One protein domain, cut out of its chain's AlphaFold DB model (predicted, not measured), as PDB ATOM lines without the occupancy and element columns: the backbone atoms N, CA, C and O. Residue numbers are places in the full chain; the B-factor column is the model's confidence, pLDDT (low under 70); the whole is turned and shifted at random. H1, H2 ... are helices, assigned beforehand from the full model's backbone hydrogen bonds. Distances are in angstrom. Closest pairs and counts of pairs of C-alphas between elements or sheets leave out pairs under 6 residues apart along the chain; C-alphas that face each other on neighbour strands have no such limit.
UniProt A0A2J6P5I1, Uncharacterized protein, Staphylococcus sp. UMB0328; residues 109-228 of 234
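What this domain is: This is residues 109 to 228 of the 234 residues of an uncharacterized protein of Staphylococcus sp. UMB0328 (UniProt A0A2J6P5I1). Look first at H4, the longest helix: it forms a hairpin with H5, and the hairpin of H1 and H2 crosses over H4, while H3 folds back from the end of H2 along one side. Together they make an up-and-down bundle of five helices, each running against the one before it. The printed part has 120 residues, in the order H1 to H5 with no named strand, and is all helix. It is compact, with a radius of gyration of the C-alphas of 14.7 A, yet elongated, spanning 47 by 26 by 22 A.

How they stand to each other: Start at H4, residues 177 to 203; it touches H5, residues 209 to 227, in a hairpin at a shallow tilt of 16 degrees, the closest C-alphas being Ser 202 and Ser 209, 5.4 A apart. H1, residues 109 to 134, touches H4 with residues 124 to 132 alone, at a steep tilt of 48 degrees; its closest C-alphas are Gly 128 and Ala 190, 4.3 A apart. H2, residues 139 to 153, forms a hairpin with H1 at 10 degrees, a shallow tilt, with C-alphas 122 and 153 closest at 5.0 A. H3, residues 158 to 170, is apart from H4. Every O i to N i+4 pair is within hydrogen-bond range in H1, H3, H4 and H5; in H2, 10 of 11 are.

Where its parts are: Find C-alpha 109 at (-32.446, 43.673, -41.897), where H1 begins its 38.0 A. H4 covers 39.2 A from C-alpha 177 at (3.639, 13.918, -36.301), and H5, 26.1 A long, ends at C-alpha 227 at (-11.592, 14.672, -40.312).

The domain as a whole: The C-alphas farthest apart, Glu 109 and Thr 176, are 47.5 A apart. The printed part has no cut and no long link. Confidence is under 70 at residues 109 to 110, 154 to 178 and 228.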
ATOM      1  N   GLU A 109     -32.354  45.090 -42.242       64.88
ATOM      2  CA  GLU A 109     -32.446  43.673 -41.897       64.88
ATOM      3  C   GLU A 109     -31.150  42.917 -42.226       64.88
ATOM      4  O   GLU A 109     -30.693  42.103 -41.423       64.88
ATOM      5  N   ALA A 110     -30.494  43.231 -43.349       68.38
ATOM      6  CA  ALA A 110     -29.207  42.631 -43.698       68.38
ATOM      7  C   ALA A 110     -28.096  43.062 -42.726       68.38
ATOM      8  O   ALA A 110     -27.296  42.235 -42.285       68.38
ATOM      9  N   TYR A 111     -28.079  44.342 -42.338       73.31
ATOM     10  CA  TYR A 111     -27.118  44.858 -41.359       73.31
ATOM     11  C   TYR A 111     -27.326  44.251 -39.963       73.31
ATOM     12  O   TYR A 111     -26.366  43.889 -39.276       73.31
ATOM     13  N   GLU A 112     -28.582  44.110 -39.536       80.00
ATOM     14  CA  GLU A 112     -28.917  43.489 -38.256       80.00
ATOM     15  C   GLU A 112     -28.570  41.992 -38.248       80.00
ATOM     16  O   GLU A 112     -27.949  41.514 -37.294       80.00
ATOM     17  N   LYS A 113     -28.858  41.274 -39.347       84.25
ATOM     18  CA  LYS A 113     -28.450  39.875 -39.551       84.25
ATOM     19  C   LYS A 113     -26.938  39.705 -39.400       84.25
ATOM     20  O   LYS A 113     -26.496  38.859 -38.621       84.25
ATOM     21  N   GLU A 114     -26.140  40.519 -40.092       85.31
ATOM     22  CA  GLU A 114     -24.674  40.438 -40.042       85.31
ATOM     23  C   GLU A 114     -24.145  40.651 -38.616       85.31
ATOM     24  O   GLU A 114     -23.293  39.898 -38.132       85.31
ATOM     25  N   LYS A 115     -24.697  41.637 -37.898       87.06
ATOM     26  CA  LYS A 115     -24.320  41.926 -36.511       87.06
ATOM     27  C   LYS A 115     -24.632  40.757 -35.575       87.06
ATOM     28  O   LYS A 115     -23.802  40.416 -34.731       87.06
ATOM     29  N   ILE A 116     -25.807  40.142 -35.718       87.81
ATOM     30  CA  ILE A 116     -26.209  38.984 -34.910       87.81
ATOM     31  C   ILE A 116     -25.287  37.796 -35.194       87.81
ATOM     32  O   ILE A 116     -24.723  37.229 -34.259       87.81
ATOM     33  N   ILE A 117     -25.061  37.464 -36.468       88.56
ATOM     34  CA  ILE A 117     -24.167  36.371 -36.880       88.56
ATOM     35  C   ILE A 117     -22.757  36.581 -36.326       88.56
ATOM     36  O   ILE A 117     -22.151  35.646 -35.799       88.56
ATOM     37  N   LYS A 118     -22.237  37.811 -36.388       89.31
ATOM     38  CA  LYS A 118     -20.921  38.150 -35.838       89.31
ATOM     39  C   LYS A 118     -20.842  37.878 -34.334       89.31
ATOM     40  O   LYS A 118     -19.883  37.259 -33.879       89.31
ATOM     41  N   ASN A 119     -21.853  38.286 -33.569       89.44
ATOM     42  CA  ASN A 119     -21.899  38.026 -32.128       89.44
ATOM     43  C   ASN A 119     -21.965  36.524 -31.818       89.44
ATOM     44  O   ASN A 119     -21.259  36.051 -30.927       89.44
ATOM     45  N   VAL A 120     -22.756  35.761 -32.581       90.69
ATOM     46  CA  VAL A 120     -22.829  34.299 -32.444       90.69
ATOM     47  C   VAL A 120     -21.461  33.659 -32.692       90.69
ATOM     48  O   VAL A 120     -21.036  32.842 -31.876       90.69
ATOM     49  N   ARG A 121     -20.740  34.065 -33.751       90.12
ATOM     50  CA  ARG A 121     -19.382  33.568 -34.047       90.12
ATOM     51  C   ARG A 121     -18.407  33.861 -32.904       90.12
ATOM     52  O   ARG A 121     -17.695  32.956 -32.483       90.12
ATOM     53  N   ILE A 122     -18.412  35.080 -32.359       90.06
ATOM     54  CA  ILE A 122     -17.534  35.470 -31.242       90.06
ATOM     55  C   ILE A 122     -17.789  34.593 -30.006       90.06
ATOM     56  O   ILE A 122     -16.850  34.023 -29.446       90.06
ATOM     57  N   ASN A 123     -19.054  34.440 -29.602       91.44
ATOM     58  CA  ASN A 123     -19.409  33.645 -28.424       91.44
ATOM     59  C   ASN A 123     -19.070  32.161 -28.618       91.44
ATOM     60  O   ASN A 123     -18.479  31.533 -27.739       91.44
ATOM     61  N   MET A 124     -19.382  31.618 -29.795       91.88
ATOM     62  CA  MET A 124     -19.047  30.251 -30.184       91.88
ATOM     63  C   MET A 124     -17.530  30.007 -30.136       91.88
ATOM     64  O   MET A 124     -17.075  29.033 -29.534       91.88
ATOM     65  N   THR A 125     -16.726  30.902 -30.716       90.56
ATOM     66  CA  THR A 125     -15.262  30.837 -30.646       90.56
ATOM     67  C   THR A 125     -14.775  30.820 -29.202       90.56
ATOM     68  O   THR A 125     -13.920  30.003 -28.856       90.56
ATOM     69  N   GLN A 126     -15.342  31.659 -28.334       91.62
ATOM     70  CA  GLN A 126     -14.950  31.702 -26.929       91.62
ATOM     71  C   GLN A 126     -15.213  30.368 -26.211       91.62
ATOM     72  O   GLN A 126     -14.370  29.917 -25.430       91.62
ATOM     73  N   VAL A 127     -16.334  29.698 -26.508       93.19
ATOM     74  CA  VAL A 127     -16.630  28.345 -26.001       93.19
ATOM     75  C   VAL A 127     -15.577  27.339 -26.478       93.19
ATOM     76  O   VAL A 127     -15.042  26.581 -25.665       93.19
ATOM     77  N   GLY A 128     -15.212  27.378 -27.763       91.81
ATOM     78  CA  GLY A 128     -14.155  26.533 -28.328       91.81
ATOM     79  C   GLY A 128     -12.793  26.758 -27.659       91.81
ATOM     80  O   GLY A 128     -12.145  25.802 -27.231       91.81
ATOM     81  N   ILE A 129     -12.384  28.017 -27.474       90.88
ATOM     82  CA  ILE A 129     -11.129  28.386 -26.796       90.88
ATOM     83  C   ILE A 129     -11.115  27.870 -25.354       90.88
ATOM     84  O   ILE A 129     -10.113  27.315 -24.899       90.88
ATOM     85  N   ASN A 130     -12.221  28.034 -24.626       92.94
ATOM     86  CA  ASN A 130     -12.338  27.546 -23.253       92.94
ATOM     87  C   ASN A 130     -12.215  26.016 -23.192       92.94
ATOM     88  O   ASN A 130     -11.524  25.493 -22.315       92.94
ATOM     89  N   LYS A 131     -12.802  25.299 -24.160       92.81
ATOM     90  CA  LYS A 131     -12.650  23.846 -24.272       92.81
ATOM     91  C   LYS A 131     -11.194  23.456 -24.519       92.81
ATOM     92  O   LYS A 131     -10.672  22.617 -23.795       92.81
ATOM     93  N   VAL A 132     -10.503  24.105 -25.452       90.81
ATOM     94  CA  VAL A 132      -9.085  23.828 -25.759       90.81
ATOM     95  C   VAL A 132      -8.171  24.097 -24.563       90.81
ATOM     96  O   VAL A 132      -7.254  23.321 -24.294       90.81
ATOM     97  N   LYS A 133      -8.440  25.153 -23.786       89.94
ATOM     98  CA  LYS A 133      -7.695  25.445 -22.552       89.94
ATOM     99  C   LYS A 133      -7.795  24.315 -21.525       89.94
ATOM    100  O   LYS A 133      -6.799  24.057 -20.849       89.94
ATOM    101  N   SER A 134      -8.947  23.643 -21.455       88.62
ATOM    102  CA  SER A 134      -9.205  22.529 -20.530       88.62
ATOM    103  C   SER A 134      -8.547  21.200 -20.925       88.62
ATOM    104  O   SER A 134      -8.495  20.292 -20.101       88.62
ATOM    105  N   ILE A 135      -8.042  21.071 -22.157       88.44
ATOM    106  CA  ILE A 135      -7.382  19.849 -22.635       88.44
ATOM    107  C   ILE A 135      -5.902  19.873 -22.226       88.44
ATOM    108  O   ILE A 135      -5.221  20.902 -22.344       88.44
ATOM    109  N   ASP A 136      -5.403  18.725 -21.770       86.00
ATOM    110  CA  ASP A 136      -3.986  18.511 -21.483       86.00
ATOM    111  C   ASP A 136      -3.230  18.162 -22.776       86.00
ATOM    112  O   ASP A 136      -3.277  17.037 -23.269       86.00
ATOM    113  N   ILE A 137      -2.619  19.181 -23.382       85.56
ATOM    114  CA  ILE A 137      -1.815  19.121 -24.611       85.56
ATOM    115  C   ILE A 137      -0.645  20.094 -24.485       85.56
ATOM    116  O   ILE A 137      -0.706  21.058 -23.713       85.56
ATOM    117  N   SER A 138       0.396  19.892 -25.298       84.88
ATOM    118  CA  SER A 138       1.546  20.796 -25.353       84.88
ATOM    119  C   SER A 138       1.120  22.260 -25.530       84.88
ATOM    120  O   SER A 138       0.282  22.585 -26.376       84.88
ATOM    121  N   GLN A 139       1.754  23.173 -24.785       83.31
ATOM    122  CA  GLN A 139       1.450  24.605 -24.854       83.31
ATOM    123  C   GLN A 139       1.618  25.175 -26.272       83.31
ATOM    124  O   GLN A 139       0.876  26.071 -26.672       83.31
ATOM    125  N   LYS A 140       2.549  24.619 -27.060       79.56
ATOM    126  CA  LYS A 140       2.758  25.002 -28.463       79.56
ATOM    127  C   LYS A 140       1.518  24.706 -29.313       79.56
ATOM    128  O   LYS A 140       1.048  25.581 -30.029       79.56
ATOM    129  N   VAL A 141       0.960  23.502 -29.180       80.69
ATOM    130  CA  VAL A 141      -0.257  23.075 -29.888       80.69
ATOM    131  C   VAL A 141      -1.464  23.877 -29.404       80.69
ATOM    132  O   VAL A 141      -2.256  24.350 -30.212       80.69
ATOM    133  N   LYS A 142      -1.569  24.105 -28.091       86.00
ATOM    134  CA  LYS A 142      -2.646  24.896 -27.486       86.00
ATOM    135  C   LYS A 142      -2.698  26.317 -28.053       86.00
ATOM    136  O   LYS A 142      -3.772  26.784 -28.419       86.00
ATOM    137  N   ASN A 143      -1.549  26.983 -28.165       82.94
ATOM    138  CA  ASN A 143      -1.468  28.339 -28.710       82.94
ATOM    139  C   ASN A 143      -1.855  28.395 -30.195       82.94
ATOM    140  O   ASN A 143      -2.559  29.320 -30.585       82.94
ATOM    141  N   LEU A 144      -1.443  27.403 -30.992       82.25
ATOM    142  CA  LEU A 144      -1.814  27.315 -32.409       82.25
ATOM    143  C   LEU A 144      -3.324  27.154 -32.582       82.25
ATOM    144  O   LEU A 144      -3.949  27.936 -33.282       82.25
ATOM    145  N   VAL A 145      -3.932  26.210 -31.860       83.88
ATOM    146  CA  VAL A 145      -5.381  25.980 -31.939       83.88
ATOM    147  C   VAL A 145      -6.172  27.196 -31.446       83.88
ATOM    148  O   VAL A 145      -7.221  27.517 -31.991       83.88
ATOM    149  N   ILE A 146      -5.696  27.903 -30.417       85.81
ATOM    150  CA  ILE A 146      -6.359  29.129 -29.952       85.81
ATOM    151  C   ILE A 146      -6.255  30.241 -30.998       85.81
ATOM    152  O   ILE A 146      -7.246  30.934 -31.215       85.81
ATOM    153  N   TYR A 147      -5.095  30.409 -31.634       83.38
ATOM    154  CA  TYR A 147      -4.909  31.379 -32.714       83.38
ATOM    155  C   TYR A 147      -5.874  31.100 -33.875       83.38
ATOM    156  O   TYR A 147      -6.625  31.985 -34.277       83.38
ATOM    157  N   ASP A 148      -5.939  29.840 -34.304       80.31
ATOM    158  CA  ASP A 148      -6.852  29.331 -35.330       80.31
ATOM    159  C   ASP A 148      -8.328  29.662 -35.019       80.31
ATOM    160  O   ASP A 148      -9.065  30.183 -35.858       80.31
ATOM    161  N   LEU A 149      -8.764  29.422 -33.778       84.81
ATOM    162  CA  LEU A 149     -10.132  29.721 -33.336       84.81
ATOM    163  C   LEU A 149     -10.403  31.229 -33.205       84.81
ATOM    164  O   LEU A 149     -11.539  31.663 -33.387       84.81
ATOM    165  N   GLN A 150      -9.403  32.041 -32.862       83.44
ATOM    166  CA  GLN A 150      -9.557  33.497 -32.777       83.44
ATOM    167  C   GLN A 150      -9.671  34.142 -34.160       83.44
ATOM    168  O   GLN A 150     -10.467  35.070 -34.322       83.44
ATOM    169  N   ASP A 151      -8.939  33.633 -35.152       79.19
ATOM    170  CA  ASP A 151      -9.045  34.088 -36.541       79.19
ATOM    171  C   ASP A 151     -10.468  33.872 -37.092       79.19
ATOM    172  O   ASP A 151     -11.068  34.789 -37.656       79.19
ATOM    173  N   GLN A 152     -11.077  32.723 -36.773       74.88
ATOM    174  CA  GLN A 152     -12.476  32.386 -37.078       74.88
ATOM    175  C   GLN A 152     -13.494  33.436 -36.573       74.88
ATOM    176  O   GLN A 152     -14.534  33.643 -37.203       74.88
ATOM    177  N   ALA A 153     -13.224  34.110 -35.445       74.31
ATOM    178  CA  ALA A 153     -14.105  35.144 -34.889       74.31
ATOM    179  C   ALA A 153     -13.887  36.538 -35.502       74.31
ATOM    180  O   ALA A 153     -14.808  37.360 -35.498       74.31
ATOM    181  N   ASN A 154     -12.690  36.822 -36.023       63.94
ATOM    182  CA  ASN A 154     -12.253  38.164 -36.420       63.94
ATOM    183  C   ASN A 154     -12.522  38.524 -37.892       63.94
ATOM    184  O   ASN A 154     -11.912  39.449 -38.417       63.94
ATOM    185  N   ILE A 155     -13.535  37.906 -38.515       54.88
ATOM    186  CA  ILE A 155     -14.089  38.263 -39.844       54.88
ATOM    187  C   ILE A 155     -13.299  37.685 -41.035       54.88
ATOM    188  O   ILE A 155     -13.743  37.794 -42.178       54.88
ATOM    189  N   ASN A 156     -12.196  36.970 -40.809       53.53
ATOM    190  CA  ASN A 156     -11.608  36.156 -41.867       53.53
ATOM    191  C   ASN A 156     -12.555  34.982 -42.167       53.53
ATOM    192  O   ASN A 156     -12.800  34.119 -41.327       53.53
ATOM    193  N   THR A 157     -13.169  34.996 -43.356       54.47
ATOM    194  CA  THR A 157     -14.053  33.929 -43.846       54.47
ATOM    195  C   THR A 157     -13.390  32.580 -43.582       54.47
ATOM    196  O   THR A 157     -12.243  32.410 -43.960       54.47
ATOM    197  N   PHE A 158     -14.087  31.580 -43.033       52.81
ATOM    198  CA  PHE A 158     -13.535  30.227 -42.805       52.81
ATOM    199  C   PHE A 158     -12.754  29.648 -44.010       52.81
ATOM    200  O   PHE A 158     -11.826  28.862 -43.856       52.81
ATOM    201  N   LYS A 159     -13.070  30.100 -45.230       56.72
ATOM    202  CA  LYS A 159     -12.295  29.865 -46.456       56.72
ATOM    203  C   LYS A 159     -10.811  30.276 -46.376       56.72
ATOM    204  O   LYS A 159      -9.966  29.558 -46.906       56.72
ATOM    205  N   SER A 160     -10.474  31.418 -45.774       59.41
ATOM    206  CA  SER A 160      -9.085  31.849 -45.569       59.41
ATOM    207  C   SER A 160      -8.394  31.042 -44.480       59.41
ATOM    208  O   SER A 160      -7.240  30.676 -44.684       59.41
ATOM    209  N   PHE A 161      -9.115  30.671 -43.418       62.19
ATOM    210  CA  PHE A 161      -8.628  29.744 -42.397       62.19
ATOM    211  C   PHE A 161      -8.181  28.408 -43.015       62.19
ATOM    212  O   PHE A 161      -7.065  27.953 -42.777       62.19
ATOM    213  N   PHE A 162      -8.979  27.822 -43.919       62.91
ATOM    214  CA  PHE A 162      -8.557  26.610 -44.638       62.91
ATOM    215  C   PHE A 162      -7.317  26.821 -45.501       62.91
ATOM    216  O   PHE A 162      -6.445  25.957 -45.536       62.91
ATOM    217  N   ARG A 163      -7.219  27.955 -46.205       62.62
ATOM    218  CA  ARG A 163      -6.041  28.268 -47.026       62.62
ATOM    219  C   ARG A 163      -4.775  28.334 -46.172       62.62
ATOM    220  O   ARG A 163      -3.725  27.876 -46.612       62.62
ATOM    221  N   GLU A 164      -4.886  28.889 -44.975       61.44
ATOM    222  CA  GLU A 164      -3.775  29.039 -44.044       61.44
ATOM    223  C   GLU A 164      -3.387  27.694 -43.417       61.44
ATOM    224  O   GLU A 164      -2.212  27.332 -43.460       61.44
ATOM    225  N   ILE A 165      -4.356  26.871 -42.994       61.78
ATOM    226  CA  ILE A 165      -4.091  25.487 -42.561       61.78
ATOM    227  C   ILE A 165      -3.387  24.685 -43.656       61.78
ATOM    228  O   ILE A 165      -2.392  24.020 -43.382       61.78
ATOM    229  N   LEU A 166      -3.884  24.732 -44.896       60.09
ATOM    230  CA  LEU A 166      -3.289  23.994 -46.014       60.09
ATOM    231  C   LEU A 166      -1.852  24.447 -46.289       60.09
ATOM    232  O   LEU A 166      -0.994  23.625 -46.607       60.09
ATOM    233  N   TYR A 167      -1.573  25.742 -46.138       60.88
ATOM    234  CA  TYR A 167      -0.231  26.296 -46.291       60.88
ATOM    235  C   TYR A 167       0.710  25.860 -45.155       60.88
ATOM    236  O   TYR A 167       1.834  25.430 -45.421       60.88
ATOM    237  N   TYR A 168       0.249  25.902 -43.901       56.34
ATOM    238  CA  TYR A 168       1.044  25.505 -42.737       56.34
ATOM    239  C   TYR A 168       1.281  23.995 -42.651       56.34
ATOM    240  O   TYR A 168       2.365  23.577 -42.256       56.34
ATOM    241  N   ASN A 169       0.313  23.172 -43.063       57.28
ATOM    242  CA  ASN A 169       0.431  21.714 -43.020       57.28
ATOM    243  C   ASN A 169       1.353  21.166 -44.131       57.28
ATOM    244  O   ASN A 169       1.952  20.110 -43.971       57.28
ATOM    245  N   LYS A 170       1.508  21.896 -45.249       54.19
ATOM    246  CA  LYS A 170       2.396  21.523 -46.367       54.19
ATOM    247  C   LYS A 170       3.873  21.846 -46.101       54.19
ATOM    248  O   LYS A 170       4.754  21.228 -46.691       54.19
ATOM    249  N   ASN A 171       4.152  22.788 -45.201       49.72
ATOM    250  CA  ASN A 171       5.500  23.099 -44.731       49.72
ATOM    251  C   ASN A 171       5.796  22.288 -43.456       49.72
ATOM    252  O   ASN A 171       5.680  22.802 -42.346       49.72
ATOM    253  N   GLU A 172       6.206  21.025 -43.624       47.53
ATOM    254  CA  GLU A 172       6.514  20.003 -42.592       47.53
ATOM    255  C   GLU A 172       7.513  20.407 -41.474       47.53
ATOM    256  O   GLU A 172       7.896  19.587 -40.643       47.53
ATOM    257  N   GLN A 173       7.962  21.661 -41.401       50.53
ATOM    258  CA  GLN A 173       9.005  22.105 -40.471       50.53
ATOM    259  C   GLN A 173       8.486  22.591 -39.102       50.53
ATOM    260  O   GLN A 173       9.294  22.862 -38.214       50.53
ATOM    261  N   VAL A 174       7.165  22.713 -38.885       55.97
ATOM    262  CA  VAL A 174       6.624  23.409 -37.691       55.97
ATOM    263  C   VAL A 174       6.131  22.473 -36.575       55.97
ATOM    264  O   VAL A 174       6.239  22.843 -35.401       55.97
ATOM    265  N   LEU A 175       5.641  21.265 -36.877       60.53
ATOM    266  CA  LEU A 175       5.074  20.333 -35.888       60.53
ATOM    267  C   LEU A 175       5.546  18.897 -36.119       60.53
ATOM    268  O   LEU A 175       5.644  18.441 -37.253       60.53
ATOM    269  N   THR A 176       5.801  18.160 -35.036       67.75
ATOM    270  CA  THR A 176       6.037  16.711 -35.129       67.75
ATOM    271  C   THR A 176       4.736  15.974 -35.476       67.75
ATOM    272  O   THR A 176       3.646  16.477 -35.209       67.75
ATOM    273  N   GLN A 177       4.823  14.750 -36.012       67.38
ATOM    274  CA  GLN A 177       3.639  13.918 -36.301       67.38
ATOM    275  C   GLN A 177       2.724  13.726 -35.074       67.38
ATOM    276  O   GLN A 177       1.505  13.675 -35.199       67.38
ATOM    277  N   LEU A 178       3.298  13.655 -33.869       68.50
ATOM    278  CA  LEU A 178       2.518  13.589 -32.630       68.50
ATOM    279  C   LEU A 178       1.789  14.911 -32.347       68.50
ATOM    280  O   LEU A 178       0.611  14.901 -32.002       68.50
ATOM    281  N   GLN A 179       2.453  16.049 -32.557       75.31
ATOM    282  CA  GLN A 179       1.861  17.373 -32.349       75.31
ATOM    283  C   GLN A 179       0.749  17.691 -33.358       75.31
ATOM    284  O   GLN A 179      -0.229  18.340 -32.991       75.31
ATOM    285  N   SER A 180       0.846  17.213 -34.603       74.25
ATOM    286  CA  SER A 180      -0.223  17.384 -35.598       74.25
ATOM    287  C   SER A 180      -1.466  16.548 -35.266       74.25
ATOM    288  O   SER A 180      -2.597  17.003 -35.460       74.25
ATOM    289  N   LEU A 181      -1.290  15.356 -34.683       80.06
ATOM    290  CA  LEU A 181      -2.395  14.550 -34.152       80.06
ATOM    291  C   LEU A 181      -3.046  15.204 -32.927       80.06
ATOM    292  O   LEU A 181      -4.274  15.233 -32.833       80.06
ATOM    293  N   GLU A 182      -2.248  15.748 -32.005       82.56
ATOM    294  CA  GLU A 182      -2.749  16.511 -30.854       82.56
ATOM    295  C   GLU A 182      -3.542  17.745 -31.297       82.56
ATOM    296  O   GLU A 182      -4.645  17.969 -30.798       82.56
ATOM    297  N   GLN A 183      -3.034  18.499 -32.279       83.25
ATOM    298  CA  GLN A 183      -3.726  19.655 -32.855       83.25
ATOM    299  C   GLN A 183      -5.078  19.250 -33.439       83.25
ATOM    300  O   GLN A 183      -6.100  19.863 -33.133       83.25
ATOM    301  N   ARG A 184      -5.106  18.175 -34.236       83.19
ATOM    302  CA  ARG A 184      -6.334  17.664 -34.852       83.19
ATOM    303  C   ARG A 184      -7.378  17.281 -33.807       83.19
ATOM    304  O   ARG A 184      -8.545  17.644 -33.937       83.19
ATOM    305  N   ARG A 185      -6.963  16.561 -32.762       86.38
ATOM    306  CA  ARG A 185      -7.849  16.173 -31.654       86.38
ATOM    307  C   ARG A 185      -8.373  17.400 -30.913       86.38
ATOM    308  O   ARG A 185      -9.567  17.474 -30.642       86.38
ATOM    309  N   ALA A 186      -7.510  18.369 -30.623       88.12
ATOM    310  CA  ALA A 186      -7.902  19.604 -29.954       88.12
ATOM    311  C   ALA A 186      -8.917  20.417 -30.777       88.12
ATOM    312  O   ALA A 186      -9.903  20.888 -30.215       88.12
ATOM    313  N   LEU A 187      -8.734  20.506 -32.100       88.25
ATOM    314  CA  LEU A 187      -9.702  21.121 -33.013       88.25
ATOM    315  C   LEU A 187     -11.038  20.368 -33.031       88.25
ATOM    316  O   LEU A 187     -12.084  21.001 -32.948       88.25
ATOM    317  N   MET A 188     -11.024  19.030 -33.062       88.56
ATOM    318  CA  MET A 188     -12.256  18.229 -32.988       88.56
ATOM    319  C   MET A 188     -13.052  18.517 -31.717       88.56
ATOM    320  O   MET A 188     -14.250  18.779 -31.795       88.56
ATOM    321  N   TYR A 189     -12.386  18.531 -30.560       90.75
ATOM    322  CA  TYR A 189     -13.040  18.852 -29.292       90.75
ATOM    323  C   TYR A 189     -13.547  20.296 -29.242       90.75
ATOM    324  O   TYR A 189     -14.597  20.557 -28.654       90.75
ATOM    325  N   ALA A 190     -12.822  21.239 -29.851       91.56
ATOM    326  CA  ALA A 190     -13.276  22.617 -29.967       91.56
ATOM    327  C   ALA A 190     -14.551  22.709 -30.815       91.56
ATOM    328  O   ALA A 190     -15.538  23.281 -30.359       91.56
ATOM    329  N   PHE A 191     -14.560  22.105 -32.007       91.88
ATOM    330  CA  PHE A 191     -15.709  22.111 -32.916       91.88
ATOM    331  C   PHE A 191     -16.925  21.391 -32.334       91.88
ATOM    332  O   PHE A 191     -18.052  21.845 -32.521       91.88
ATOM    333  N   GLU A 192     -16.723  20.318 -31.573       92.50
ATOM    334  CA  GLU A 192     -17.799  19.665 -30.827       92.50
ATOM    335  C   GLU A 192     -18.430  20.620 -29.803       92.50
ATOM    336  O   GLU A 192     -19.648  20.794 -29.788       92.50
ATOM    337  N   ALA A 193     -17.613  21.317 -29.006       93.25
ATOM    338  CA  ALA A 193     -18.111  22.295 -28.039       93.25
ATOM    339  C   ALA A 193     -18.831  23.479 -28.712       93.25
ATOM    340  O   ALA A 193     -19.873  23.921 -28.230       93.25
ATOM    341  N   GLN A 194     -18.311  23.959 -29.847       93.06
ATOM    342  CA  GLN A 194     -18.957  24.994 -30.662       93.06
ATOM    343  C   GLN A 194     -20.336  24.539 -31.157       93.06
ATOM    344  O   GLN A 194     -21.310  25.280 -31.041       93.06
ATOM    345  N   ARG A 195     -20.443  23.306 -31.661       93.31
ATOM    346  CA  ARG A 195     -21.709  22.734 -32.129       93.31
ATOM    347  C   ARG A 195     -22.735  22.579 -31.013       93.31
ATOM    348  O   ARG A 195     -23.897  22.893 -31.249       93.31
ATOM    349  N   CYS A 196     -22.327  22.127 -29.827       93.12
ATOM    350  CA  CYS A 196     -23.222  22.045 -28.670       93.12
ATOM    351  C   CYS A 196     -23.772  23.429 -28.300       93.12
ATOM    352  O   CYS A 196     -24.980  23.584 -28.166       93.12
ATOM    353  N   TYR A 197     -22.910  24.451 -28.257       93.75
ATOM    354  CA  TYR A 197     -23.334  25.831 -28.012       93.75
ATOM    355  C   TYR A 197     -24.347  26.332 -29.055       93.75
ATOM    356  O   TYR A 197     -25.378  26.894 -28.696       93.75
ATOM    357  N   LEU A 198     -24.091  26.107 -30.349       92.44
ATOM    358  CA  LEU A 198     -25.016  26.508 -31.415       92.44
ATOM    359  C   LEU A 198     -26.342  25.736 -31.354       92.44
ATOM    360  O   LEU A 198     -27.400  26.302 -31.621       92.44
ATOM    361  N   TYR A 199     -26.302  24.454 -30.991       91.50
ATOM    362  CA  TYR A 199     -27.504  23.648 -30.805       91.50
ATOM    363  C   TYR A 199     -28.367  24.183 -29.654       91.50
ATOM    364  O   TYR A 199     -29.570  24.368 -29.835       91.50
ATOM    365  N   ASP A 200     -27.753  24.505 -28.513       91.25
ATOM    366  CA  ASP A 200     -28.443  25.087 -27.358       91.25
ATOM    367  C   ASP A 200     -29.031  26.467 -27.692       91.25
ATOM    368  O   ASP A 200     -30.188  26.745 -27.373       91.25
ATOM    369  N   LEU A 201     -28.280  27.294 -28.425       90.81
ATOM    370  CA  LEU A 201     -28.729  28.607 -28.889       90.81
ATOM    371  C   LEU A 201     -29.959  28.506 -29.810       90.81
ATOM    372  O   LEU A 201     -30.899  29.292 -29.684       90.81
ATOM    373  N   SER A 202     -29.969  27.522 -30.719       88.00
ATOM    374  CA  SER A 202     -31.109  27.242 -31.601       88.00
ATOM    375  C   SER A 202     -32.322  26.736 -30.814       88.00
ATOM    376  O   SER A 202     -33.444  27.181 -31.040       88.00
ATOM    377  N   LYS A 203     -32.100  25.840 -29.844       88.50
ATOM    378  CA  LYS A 203     -33.156  25.253 -29.009       88.50
ATOM    379  C   LYS A 203     -33.847  26.285 -28.115       88.50
ATOM    380  O   LYS A 203     -35.060  26.206 -27.927       88.50
ATOM    381  N   ASN A 204     -33.096  27.241 -27.574       86.94
ATOM    382  CA  ASN A 204     -33.622  28.264 -26.668       86.94
ATOM    383  C   ASN A 204     -34.340  29.418 -27.395       86.94
ATOM    384  O   ASN A 204     -34.891  30.293 -26.730       86.94
ATOM    385  N   ASN A 205     -34.365  29.428 -28.738       80.44
ATOM    386  CA  ASN A 205     -34.941  30.496 -29.570       80.44
ATOM    387  C   ASN A 205     -34.389  31.908 -29.268       80.44
ATOM    388  O   ASN A 205     -35.055  32.908 -29.530       80.44
ATOM    389  N   GLU A 206     -33.166  32.010 -28.739       76.94
ATOM    390  CA  GLU A 206     -32.514  33.299 -28.443       76.94
ATOM    391  C   GLU A 206     -32.121  34.053 -29.723       76.94
ATOM    392  O   GLU A 206     -32.040  35.281 -29.745       76.94
ATOM    393  N   VAL A 207     -31.891  33.309 -30.809       84.62
ATOM    394  CA  VAL A 207     -31.527  33.819 -32.133       84.62
ATOM    395  C   VAL A 207     -32.372  33.101 -33.185       84.62
ATOM    396  O   VAL A 207     -32.651  31.910 -33.045       84.62
ATOM    397  N   LYS A 208     -32.762  33.804 -34.263       85.38
ATOM    398  CA  LYS A 208     -33.448  33.182 -35.410       85.38
ATOM    399  C   LYS A 208     -32.646  31.965 -35.882       85.38
ATOM    400  O   LYS A 208     -31.467  32.099 -36.217       85.38
ATOM    401  N   SER A 209     -33.293  30.803 -35.960       85.06
ATOM    402  CA  SER A 209     -32.618  29.537 -36.270       85.06
ATOM    403  C   SER A 209     -31.860  29.584 -37.597       85.06
ATOM    404  O   SER A 209     -30.792  28.995 -37.695       85.06
ATOM    405  N   GLU A 210     -32.344  30.346 -38.586       87.00
ATOM    406  CA  GLU A 210     -31.645  30.576 -39.861       87.00
ATOM    407  C   GLU A 210     -30.199  31.061 -39.656       87.00
ATOM    408  O   GLU A 210     -29.271  30.518 -40.252       87.00
ATOM    409  N   TYR A 211     -29.990  32.037 -38.769       89.50
ATOM    410  CA  TYR A 211     -28.670  32.625 -38.523       89.50
ATOM    411  C   TYR A 211     -27.755  31.639 -37.794       89.50
ATOM    412  O   TYR A 211     -26.550  31.598 -38.035       89.50
ATOM    413  N   VAL A 212     -28.334  30.820 -36.916       89.75
ATOM    414  CA  VAL A 212     -27.605  29.772 -36.197       89.75
ATOM    415  C   VAL A 212     -27.199  28.647 -37.145       89.75
ATOM    416  O   VAL A 212     -26.059  28.192 -37.085       89.75
ATOM    417  N   TYR A 213     -28.086  28.229 -38.054       89.56
ATOM    418  CA  TYR A 213     -27.797  27.195 -39.048       89.56
ATOM    419  C   TYR A 213     -26.694  27.608 -40.021       89.56
ATOM    420  O   TYR A 213     -25.867  26.771 -40.373       89.56
ATOM    421  N   GLU A 214     -26.640  28.883 -40.414       88.69
ATOM    422  CA  GLU A 214     -25.553  29.415 -41.242       88.69
ATOM    423  C   GLU A 214     -24.187  29.188 -40.571       88.69
ATOM    424  O   GLU A 214     -23.300  28.560 -41.147       88.69
ATOM    425  N   VAL A 215     -24.046  29.598 -39.305       89.38
ATOM    426  CA  VAL A 215     -22.803  29.412 -38.536       89.38
ATOM    427  C   VAL A 215     -22.534  27.931 -38.238       89.38
ATOM    428  O   VAL A 215     -21.390  27.486 -38.265       89.38
ATOM    429  N   TYR A 216     -23.577  27.141 -37.979       90.31
ATOM    430  CA  TYR A 216     -23.453  25.709 -37.710       90.31
ATOM    431  C   TYR A 216     -22.923  24.935 -38.921       90.31
ATOM    432  O   TYR A 216     -22.052  24.074 -38.771       90.31
ATOM    433  N   ASN A 217     -23.402  25.266 -40.120       89.06
ATOM    434  CA  ASN A 217     -22.915  24.676 -41.363       89.06
ATOM    435  C   ASN A 217     -21.437  25.008 -41.597       89.06
ATOM    436  O   ASN A 217     -20.673  24.112 -41.957       89.06
ATOM    437  N   ASP A 218     -21.011  26.244 -41.319       85.56
ATOM    438  CA  ASP A 218     -19.597  26.635 -41.408       85.56
ATOM    439  C   ASP A 218     -18.708  25.771 -40.490       85.56
ATOM    440  O   ASP A 218     -17.655  25.281 -40.911       85.56
ATOM    441  N   VAL A 219     -19.142  25.522 -39.248       88.69
ATOM    442  CA  VAL A 219     -18.404  24.670 -38.294       88.69
ATOM    443  C   VAL A 219     -18.369  23.212 -38.749       88.69
ATOM    444  O   VAL A 219     -17.330  22.562 -38.638       88.69
ATOM    445  N   LEU A 220     -19.471  22.682 -39.287       86.94
ATOM    446  CA  LEU A 220     -19.502  21.316 -39.818       86.94
ATOM    447  C   LEU A 220     -18.535  21.124 -40.986       86.94
ATOM    448  O   LEU A 220     -17.832  20.115 -41.029       86.94
ATOM    449  N   LEU A 221     -18.470  22.093 -41.901       84.38
ATOM    450  CA  LEU A 221     -17.518  22.076 -43.013       84.38
ATOM    451  C   LEU A 221     -16.067  22.114 -42.508       84.38
ATOM    452  O   LEU A 221     -15.205  21.396 -43.014       84.38
ATOM    453  N   ALA A 222     -15.790  22.901 -41.465       81.25
ATOM    454  CA  ALA A 222     -14.478  22.900 -40.818       81.25
ATOM    455  C   ALA A 222     -14.136  21.557 -40.190       81.25
ATOM    456  O   ALA A 222     -13.039  21.030 -40.396       81.25
ATOM    457  N   GLN A 223     -15.096  20.955 -39.500       83.69
ATOM    458  CA  GLN A 223     -14.919  19.643 -38.913       83.69
ATOM    459  C   GLN A 223     -14.666  18.568 -39.980       83.69
ATOM    460  O   GLN A 223     -13.782  17.736 -39.791       83.69
ATOM    461  N   SER A 224     -15.378  18.585 -41.113       84.44
ATOM    462  CA  SER A 224     -15.178  17.584 -42.168       84.44
ATOM    463  C   SER A 224     -13.773  17.643 -42.768       84.44
ATOM    464  O   SER A 224     -13.155  16.604 -42.978       84.44
ATOM    465  N   ILE A 225     -13.229  18.847 -42.973       77.56
ATOM    466  CA  ILE A 225     -11.879  19.031 -43.532       77.56
ATOM    467  C   ILE A 225     -10.797  18.546 -42.565       77.56
ATOM    468  O   ILE A 225      -9.797  17.967 -42.984       77.56
ATOM    469  N   VAL A 226     -10.997  18.745 -41.262       77.50
ATOM    470  CA  VAL A 226     -10.065  18.243 -40.247       77.50
ATOM    471  C   VAL A 226     -10.194  16.715 -40.070       77.50
ATOM    472  O   VAL A 226      -9.217  16.061 -39.693       77.50
ATOM    473  N   MET A 227     -11.366  16.126 -40.363       75.75
ATOM    474  CA  MET A 227     -11.592  14.672 -40.312       75.75
ATOM    475  C   MET A 227     -11.007  13.911 -41.508       75.75
ATOM    476  O   MET A 227     -10.551  12.788 -41.302       75.75
ATOM    477  N   ASP A 228     -10.995  14.486 -42.716       68.56
ATOM    478  CA  ASP A 228     -10.550  13.801 -43.939       68.56
ATOM    479  C   ASP A 228      -9.151  14.261 -44.409       68.56
ATOM    480  O   ASP A 228      -9.016  15.274 -45.102       68.56
TER     481      ASP A 228